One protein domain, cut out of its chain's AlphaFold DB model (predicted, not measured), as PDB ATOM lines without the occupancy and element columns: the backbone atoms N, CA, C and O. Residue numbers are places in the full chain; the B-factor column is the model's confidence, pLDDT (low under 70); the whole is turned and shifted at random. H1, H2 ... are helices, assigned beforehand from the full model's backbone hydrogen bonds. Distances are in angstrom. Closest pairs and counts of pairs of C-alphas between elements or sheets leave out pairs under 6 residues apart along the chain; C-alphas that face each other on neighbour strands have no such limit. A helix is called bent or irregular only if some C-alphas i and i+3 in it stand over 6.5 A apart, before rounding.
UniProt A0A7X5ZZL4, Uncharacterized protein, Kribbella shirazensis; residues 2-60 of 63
ATOM      1  N   LYS A   2      19.902 -58.495 -10.944       66.38
ATOM      2  CA  LYS A   2      20.455 -57.344 -10.192       66.38
ATOM      3  C   LYS A   2      21.956 -57.082 -10.429       66.38
ATOM      4  O   LYS A   2      22.354 -55.934 -10.532       66.38
ATOM      5  N   ARG A   3      22.782 -58.129 -10.569       69.50
ATOM      6  CA  ARG A   3      24.238 -57.986 -10.787       69.50
ATOM      7  C   ARG A   3      24.589 -57.318 -12.124       69.50
ATOM      8  O   ARG A   3      25.481 -56.484 -12.138       69.50
ATOM      9  N   LEU A   4      23.858 -57.636 -13.198       83.56
ATOM     10  CA  LEU A   4      24.048 -57.020 -14.519       83.56
ATOM     11  C   LEU A   4      23.625 -55.549 -14.527       83.56
ATOM     12  O   LEU A   4      24.319 -54.711 -15.088       83.56
ATOM     13  N   ALA A   5      22.517 -55.227 -13.857       78.19
ATOM     14  CA  ALA A   5      22.079 -53.842 -13.707       78.19
ATOM     15  C   ALA A   5      23.104 -53.006 -12.920       78.19
ATOM     16  O   ALA A   5      23.397 -51.877 -13.298       78.19
ATOM     17  N   VAL A   6      23.698 -53.581 -11.866       78.25
ATOM     18  CA  VAL A   6      24.748 -52.920 -11.075       78.25
ATOM     19  C   VAL A   6      26.026 -52.725 -11.889       78.25
ATOM     20  O   VAL A   6      26.586 -51.633 -11.865       78.25
ATOM     21  N   SER A   7      26.477 -53.736 -12.640       84.00
ATOM     22  CA  SER A   7      27.668 -53.589 -13.484       84.00
ATOM     23  C   SER A   7      27.446 -52.571 -14.599       84.00
ATOM     24  O   SER A   7      28.317 -51.746 -14.847       84.00
ATOM     25  N   LEU A   8      26.273 -52.581 -15.235       86.44
ATOM     26  CA  LEU A   8      25.945 -51.640 -16.301       86.44
ATOM     27  C   LEU A   8      25.890 -50.200 -15.777       86.44
ATOM     28  O   LEU A   8      26.469 -49.308 -16.387       86.44
ATOM     29  N   ALA A   9      25.262 -49.988 -14.618       81.31
ATOM     30  CA  ALA A   9      25.238 -48.683 -13.965       81.31
ATOM     31  C   ALA A   9      26.650 -48.208 -13.589       81.31
ATOM     32  O   ALA A   9      26.989 -47.052 -13.821       81.31
ATOM     33  N   PHE A  10      27.493 -49.102 -13.063       80.19
ATOM     34  CA  PHE A  10      28.878 -48.781 -12.728       80.19
ATOM     35  C   PHE A  10      29.679 -48.350 -13.964       80.19
ATOM     36  O   PHE A  10      30.300 -47.292 -13.950       80.19
ATOM     37  N   PHE A  11      29.615 -49.123 -15.052       88.06
ATOM     38  CA  PHE A  11      30.308 -48.792 -16.300       88.06
ATOM     39  C   PHE A  11      29.781 -47.512 -16.953       88.06
ATOM     40  O   PHE A  11      30.573 -46.744 -17.494       88.06
ATOM     41  N   LEU A  12      28.474 -47.249 -16.871       84.62
ATOM     42  CA  LEU A  12      27.870 -46.010 -17.363       84.62
ATOM     43  C   LEU A  12      28.456 -44.788 -16.642       84.62
ATOM     44  O   LEU A  12      28.898 -43.842 -17.288       84.62
ATOM     45  N   VAL A  13      28.502 -44.833 -15.306       84.75
ATOM     46  CA  VAL A  13      29.075 -43.755 -14.485       84.75
ATOM     47  C   VAL A  13      30.561 -43.576 -14.787       84.75
ATOM     48  O   VAL A  13      31.021 -42.447 -14.940       84.75
ATOM     49  N   LEU A  14      31.304 -44.678 -14.926       82.62
ATOM     50  CA  LEU A  14      32.734 -44.641 -15.229       82.62
ATOM     51  C   LEU A  14      33.010 -44.001 -16.599       82.62
ATOM     52  O   LEU A  14      33.888 -43.153 -16.717       82.62
ATOM     53  N   SER A  15      32.231 -44.376 -17.617       79.44
ATOM     54  CA  SER A  15      32.343 -43.836 -18.976       79.44
ATOM     55  C   SER A  15      32.078 -42.330 -19.009       79.44
ATOM     56  O   SER A  15      32.854 -41.572 -19.589       79.44
ATOM     57  N   LEU A  16      31.034 -41.876 -18.305       79.25
ATOM     58  CA  LEU A  16      30.720 -40.454 -18.175       79.25
ATOM     59  C   LEU A  16      31.836 -39.692 -17.451       79.25
ATOM     60  O   LEU A  16      32.254 -38.640 -17.920       79.25
ATOM     61  N   ALA A  17      32.362 -40.232 -16.348       77.25
ATOM     62  CA  ALA A  17      33.441 -39.595 -15.596       77.25
ATOM     63  C   ALA A  17      34.721 -39.434 -16.436       77.25
ATOM     64  O   ALA A  17      35.324 -38.361 -16.442       77.25
ATOM     65  N   VAL A  18      35.112 -40.473 -17.179       80.12
ATOM     66  CA  VAL A  18      36.297 -40.439 -18.050       80.12
ATOM     67  C   VAL A  18      36.082 -39.506 -19.244       80.12
ATOM     68  O   VAL A  18      36.971 -38.721 -19.565       80.12
ATOM     69  N   GLY A  19      34.899 -39.530 -19.868       75.25
ATOM     70  CA  GLY A  19      34.556 -38.619 -20.962       75.25
ATOM     71  C   GLY A  19      34.604 -37.148 -20.541       75.25
ATOM     72  O   GLY A  19      35.135 -36.315 -21.272       75.25
ATOM     73  N   LEU A  20      34.132 -36.838 -19.331       71.88
ATOM     74  CA  LEU A  20      34.219 -35.493 -18.765       71.88
ATOM     75  C   LEU A  20      35.666 -35.082 -18.475       71.88
ATOM     76  O   LEU A  20      36.064 -33.977 -18.846       71.88
ATOM     77  N   LEU A  21      36.456 -35.982 -17.879       72.19
ATOM     78  CA  LEU A  21      37.868 -35.745 -17.569       72.19
ATOM     79  C   LEU A  21      38.698 -35.446 -18.831       72.19
ATOM     80  O   LEU A  21      39.621 -34.636 -18.779       72.19
ATOM     81  N   LEU A  22      38.354 -36.071 -19.960       77.00
ATOM     82  CA  LEU A  22      39.065 -35.925 -21.234       77.00
ATOM     83  C   LEU A  22      38.530 -34.798 -22.137       77.00
ATOM     84  O   LEU A  22      39.186 -34.477 -23.125       77.00
ATOM     85  N   SER A  23      37.379 -34.178 -21.834       66.94
ATOM     86  CA  SER A  23      36.703 -33.244 -22.762       66.94
ATOM     87  C   SER A  23      37.415 -31.900 -23.004       66.94
ATOM     88  O   SER A  23      37.011 -31.138 -23.881       66.94
ATOM     89  N   GLY A  24      38.520 -31.628 -22.303       62.25
ATOM     90  CA  GLY A  24      39.359 -30.450 -22.531       62.25
ATOM     91  C   GLY A  24      38.755 -29.124 -22.028       62.25
ATOM     92  O   GLY A  24      37.564 -29.026 -21.742       62.25
ATOM     93  N   PRO A  25      39.582 -28.070 -21.899       61.56
ATOM     94  CA  PRO A  25      39.266 -26.872 -21.114       61.56
ATOM     95  C   PRO A  25      38.106 -26.017 -21.647       61.56
ATOM     96  O   PRO A  25      37.446 -25.356 -20.855       61.56
ATOM     97  N   ALA A  26      37.801 -26.056 -22.947       62.38
ATOM     98  CA  ALA A  26      36.709 -25.271 -23.539       62.38
ATOM     99  C   ALA A  26      35.301 -25.788 -23.180       62.38
ATOM    100  O   ALA A  26      34.318 -25.074 -23.347       62.38
ATOM    101  N   LEU A  27      35.204 -27.027 -22.692       57.88
ATOM    102  CA  LEU A  27      33.958 -27.648 -22.247       57.88
ATOM    103  C   LEU A  27      33.907 -27.804 -20.724       57.88
ATOM    104  O   LEU A  27      32.890 -28.276 -20.242       57.88
ATOM    105  N   MET A  28      34.946 -27.414 -19.966       55.84
ATOM    106  CA  MET A  28      35.098 -27.713 -18.528       55.84
ATOM    107  C   MET A  28      34.113 -26.984 -17.603       55.84
ATOM    108  O   MET A  28      33.808 -27.517 -16.539       55.84
ATOM    109  N   ASP A  29      33.554 -25.835 -17.983       63.84
ATOM    110  CA  ASP A  29      32.653 -25.082 -17.092       63.84
ATOM    111  C   ASP A  29      31.370 -25.859 -16.754       63.84
ATOM    112  O   ASP A  29      30.887 -25.844 -15.619       63.84
ATOM    113  N   TRP A  30      30.843 -26.604 -17.725       66.50
ATOM    114  CA  TRP A  30      29.595 -27.351 -17.577       66.50
ATOM    115  C   TRP A  30      29.747 -28.651 -16.749       66.50
ATOM    116  O   TRP A  30      28.979 -28.858 -15.804       66.50
ATOM    117  N   PRO A  31      30.758 -29.509 -16.994       68.50
ATOM    118  CA  PRO A  31      31.099 -30.663 -16.168       68.50
ATOM    119  C   PRO A  31      31.572 -30.307 -14.766       68.50
ATOM    120  O   PRO A  31      31.275 -31.049 -13.836       68.50
ATOM    121  N   VAL A  32      32.309 -29.205 -14.588       70.69
ATOM    122  CA  VAL A  32      32.805 -28.792 -13.267       70.69
ATOM    123  C   VAL A  32      31.644 -28.324 -12.395       70.69
ATOM    124  O   VAL A  32      31.502 -28.804 -11.268       70.69
ATOM    125  N   ALA A  33      30.755 -27.475 -12.921       74.06
ATOM    126  CA  ALA A  33      29.540 -27.077 -12.210       74.06
ATOM    127  C   ALA A  33      28.633 -28.286 -11.913       74.06
ATOM    128  O   ALA A  33      28.163 -28.451 -10.783       74.06
ATOM    129  N   GLY A  34      28.449 -29.180 -12.892       73.38
ATOM    130  CA  GLY A  34      27.694 -30.424 -12.721       73.38
ATOM    131  C   GLY A  34      28.321 -31.389 -11.706       73.38
ATOM    132  O   GLY A  34      27.607 -32.003 -10.915       73.38
ATOM    133  N   GLY A  35      29.651 -31.488 -11.674       76.06
ATOM    134  CA  GLY A  35      30.407 -32.310 -10.730       76.06
ATOM    135  C   GLY A  35      30.301 -31.790  -9.300       76.06
ATOM    136  O   GLY A  35      29.999 -32.559  -8.389       76.06
ATOM    137  N   LEU A  36      30.458 -30.479  -9.103       77.62
ATOM    138  CA  LEU A  36      30.262 -29.832  -7.802       77.62
ATOM    139  C   LEU A  36      28.822 -30.007  -7.298       77.62
ATOM    140  O   LEU A  36      28.610 -30.317  -6.125       77.62
ATOM    141  N   PHE A  37      27.838 -29.894  -8.193       77.00
ATOM    142  CA  PHE A  37      26.438 -30.151  -7.869       77.00
ATOM    143  C   PHE A  37      26.192 -31.618  -7.481       77.00
ATOM    144  O   PHE A  37      25.557 -31.890  -6.463       77.00
ATOM    145  N   ALA A  38      26.745 -32.580  -8.228       78.88
ATOM    146  CA  ALA A  38      26.624 -34.003  -7.914       78.88
ATOM    147  C   ALA A  38      27.275 -34.366  -6.567       78.88
ATOM    148  O   ALA A  38      26.697 -35.131  -5.791       78.88
ATOM    149  N   VAL A  39      28.438 -33.784  -6.251       78.81
ATOM    150  CA  VAL A  39      29.105 -33.943  -4.948       78.81
ATOM    151  C   VAL A  39      28.239 -33.382  -3.819       78.81
ATOM    152  O   VAL A  39      28.072 -34.047  -2.796       78.81
ATOM    153  N   ALA A  40      27.636 -32.205  -4.011       79.56
ATOM    154  CA  ALA A  40      26.722 -31.621  -3.033       79.56
ATOM    155  C   ALA A  40      25.494 -32.516  -2.796       79.56
ATOM    156  O   ALA A  40      25.160 -32.812  -1.649       79.56
ATOM    157  N   VAL A  41      24.869 -33.026  -3.864       76.88
ATOM    158  CA  VAL A  41      23.712 -33.935  -3.775       76.88
ATOM    159  C   VAL A  41      24.079 -35.259  -3.098       76.88
ATOM    160  O   VAL A  41      23.311 -35.757  -2.273       76.88
ATOM    161  N   LEU A  42      25.257 -35.821  -3.385       81.81
ATOM    162  CA  LEU A  42      25.756 -37.022  -2.707       81.81
ATOM    163  C   LEU A  42      26.004 -36.774  -1.218       81.81
ATOM    164  O   LEU A  42      25.609 -37.600  -0.393       81.81
ATOM    165  N   GLY A  43      26.607 -35.639  -0.860       81.38
ATOM    166  CA  GLY A  43      26.819 -35.246   0.533       81.38
ATOM    167  C   GLY A  43      25.504 -35.062   1.295       81.38
ATOM    168  O   GLY A  43      25.337 -35.606   2.392       81.38
ATOM    169  N   GLU A  44      24.542 -34.364   0.692       78.06
ATOM    170  CA  GLU A  44      23.222 -34.111   1.278       78.06
ATOM    171  C   GLU A  44      22.413 -35.414   1.409       78.06
ATOM    172  O   GLU A  44      21.859 -35.711   2.473       78.06
ATOM    173  N   GLY A  45      22.421 -36.257   0.371       82.06
ATOM    174  CA  GLY A  45      21.777 -37.571   0.362       82.06
ATOM    175  C   GLY A  45      22.384 -38.535   1.385       82.06
ATOM    176  O   GLY A  45      21.651 -39.217   2.106       82.06
ATOM    177  N   PHE A  46      23.711 -38.540   1.529       80.75
ATOM    178  CA  PHE A  46      24.409 -39.325   2.548       80.75
ATOM    179  C   PHE A  46      24.068 -38.844   3.965       80.75
ATOM    180  O   PHE A  46      23.765 -39.653   4.847       80.75
ATOM    181  N   ARG A  47      24.026 -37.525   4.188       79.75
ATOM    182  CA  ARG A  47      23.628 -36.928   5.473       79.75
ATOM    183  C   ARG A  47      22.167 -37.228   5.813       79.75
ATOM    184  O   ARG A  47      21.851 -37.488   6.978       79.75
ATOM    185  N   PHE A  48      21.281 -37.223   4.819       77.19
ATOM    186  CA  PHE A  48      19.878 -37.602   4.979       77.19
ATOM    187  C   PHE A  48      19.730 -39.090   5.309       77.19
ATOM    188  O   PHE A  48      19.007 -39.450   6.241       77.19
ATOM    189  N   TRP A  49      20.476 -39.958   4.622       77.81
ATOM    190  CA  TRP A  49      20.497 -41.393   4.898       77.81
ATOM    191  C   TRP A  49      21.005 -41.693   6.314       77.81
ATOM    192  O   TRP A  49      20.349 -42.427   7.054       77.81
ATOM    193  N   LEU A  50      22.096 -41.053   6.751       74.88
ATOM    194  CA  LEU A  50      22.609 -41.173   8.120       74.88
ATOM    195  C   LEU A  50      21.601 -40.696   9.177       74.88
ATOM    196  O   LEU A  50      21.431 -41.363  10.200       74.88
ATOM    197  N   ARG A  51      20.905 -39.573   8.943       71.81
ATOM    198  CA  ARG A  51      19.849 -39.090   9.853       71.81
ATOM    199  C   ARG A  51      18.673 -40.059   9.926       71.81
ATOM    200  O   ARG A  51      18.237 -40.396  11.025       71.81
ATOM    201  N   ARG A  52      18.209 -40.560   8.782       66.25
ATOM    202  CA  ARG A  52      17.115 -41.535   8.710       66.25
ATOM    203  C   ARG A  52      17.476 -42.846   9.413       66.25
ATOM    204  O   ARG A  52      16.646 -43.412  10.120       66.25
ATOM    205  N   ASN A  53      18.719 -43.305   9.274       60.59
ATOM    206  CA  ASN A  53      19.183 -44.534   9.919       60.59
ATOM    207  C   ASN A  53      19.363 -44.359  11.441       60.59
ATOM    208  O   ASN A  53      19.087 -45.282  12.206       60.59
ATOM    209  N   ARG A  54      19.760 -43.163  11.906       59.38
ATOM    210  CA  ARG A  54      19.796 -42.834  13.344       59.38
ATOM    211  C   ARG A  54      18.404 -42.739  13.968       59.38
ATOM    212  O   ARG A  54      18.241 -43.211  15.088       59.38
ATOM    213  N   ALA A  55      17.420 -42.178  13.264       58.47
ATOM    214  CA  ALA A  55      16.033 -42.160  13.732       58.47
ATOM    215  C   ALA A  55      15.490 -43.590  13.900       58.47
ATOM    216  O   ALA A  55      14.954 -43.925  14.949       58.47
ATOM    217  N   LYS A  56      15.772 -44.478  12.936       53.72
ATOM    218  CA  LYS A  56      15.356 -45.888  12.988       53.72
ATOM    219  C   LYS A  56      15.961 -46.680  14.161       53.72
ATOM    220  O   LYS A  56      15.354 -47.641  14.610       53.72
ATOM    221  N   LYS A  57      17.138 -46.293  14.674       53.84
ATOM    222  CA  LYS A  57      17.755 -46.942  15.848       53.84
ATOM    223  C   LYS A  57      17.137 -46.535  17.190       53.84
ATOM    224  O   LYS A  57      17.337 -47.261  18.157       53.84
ATOM    225  N   ARG A  58      16.424 -45.405  17.273       56.12
ATOM    226  CA  ARG A  58      15.809 -44.939  18.530       56.12
ATOM    227  C   ARG A  58      14.460 -45.597  18.832       56.12
ATOM    228  O   ARG A  58      14.106 -45.673  19.998       56.12
ATOM    229  N   ASP A  59      13.782 -46.154  17.830       53.25
ATOM    230  CA  ASP A  59      12.535 -46.910  18.036       53.25
ATOM    231  C   ASP A  59      12.766 -48.370  18.465       53.25
ATOM    232  O   ASP A  59      11.835 -49.044  18.888       53.25
ATOM    233  N   SER A  60      13.997 -48.888  18.377       53.91
ATOM    234  CA  SER A  60      14.313 -50.277  18.759       53.91
ATOM    235  C   SER A  60      14.871 -50.430  20.179       53.91
ATOM    236  O   SER A  60      15.243 -51.537  20.547       53.91
TER     237      SER A  60
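Overview. This is residues 2 to 60 of the 63 residues of an uncharacterized protein of Kribbella shirazensis (UniProt A0A7X5ZZL4). A long helix, H2, and a shorter one, H1, meet near their ends and make an open V, with the short link between them at its corner. The far arms of the V, residues 2 to 16 of H1 and residues 36 to 60, of which 36 to 58 belong to H2, stand free. The printed part has 59 residues with two named helices, in the order H1 H2, and no named strand; the class is all helix. The whole is extended, with a radius of gyration of the C-alphas of 16.6 A, and flat, spanning 53 by 29 by 9 A.

Along the chain. H2, the longest helix, holds residues 29 to 58 and measures 44.1 A from first to last C-alpha, from C-alpha 29 at (32.653, -25.082, -17.092) to C-alpha 58 at (15.809, -44.939, 18.530). H1 holds residues 2 to 22 and measures 30.4 A, beginning with C-alpha 2 at (20.455, -57.344, -10.192). Neither helix is bent or irregular.

Arrangement. H2 and H1 are close but not clearly touching, with 1 pair of C-alphas within 8 A. Their closest C-alphas, those of Leu 20 and Pro 31, are 6.3 A apart. Their lines stand at a steep tilt of 37 degrees, only just beyond shallow, and they run opposite ways. Their centres are 19.4 A apart. In H1 every O i to N i+4 pair is within hydrogen-bond range; in H2 25 of 26 are.

Size, cuts and confidence. The two C-alphas farthest apart, those of Ala 26 and Ser 60, are 54.0 A from each other. The printed part, residues 2 to 60, has no cut. The link from H1 to H2, of 6 residues, is short. The mean pLDDT of the printed part is 72.7, and the values under 70 are at residues 2 to 3, 23 to 31 and 52 to 60.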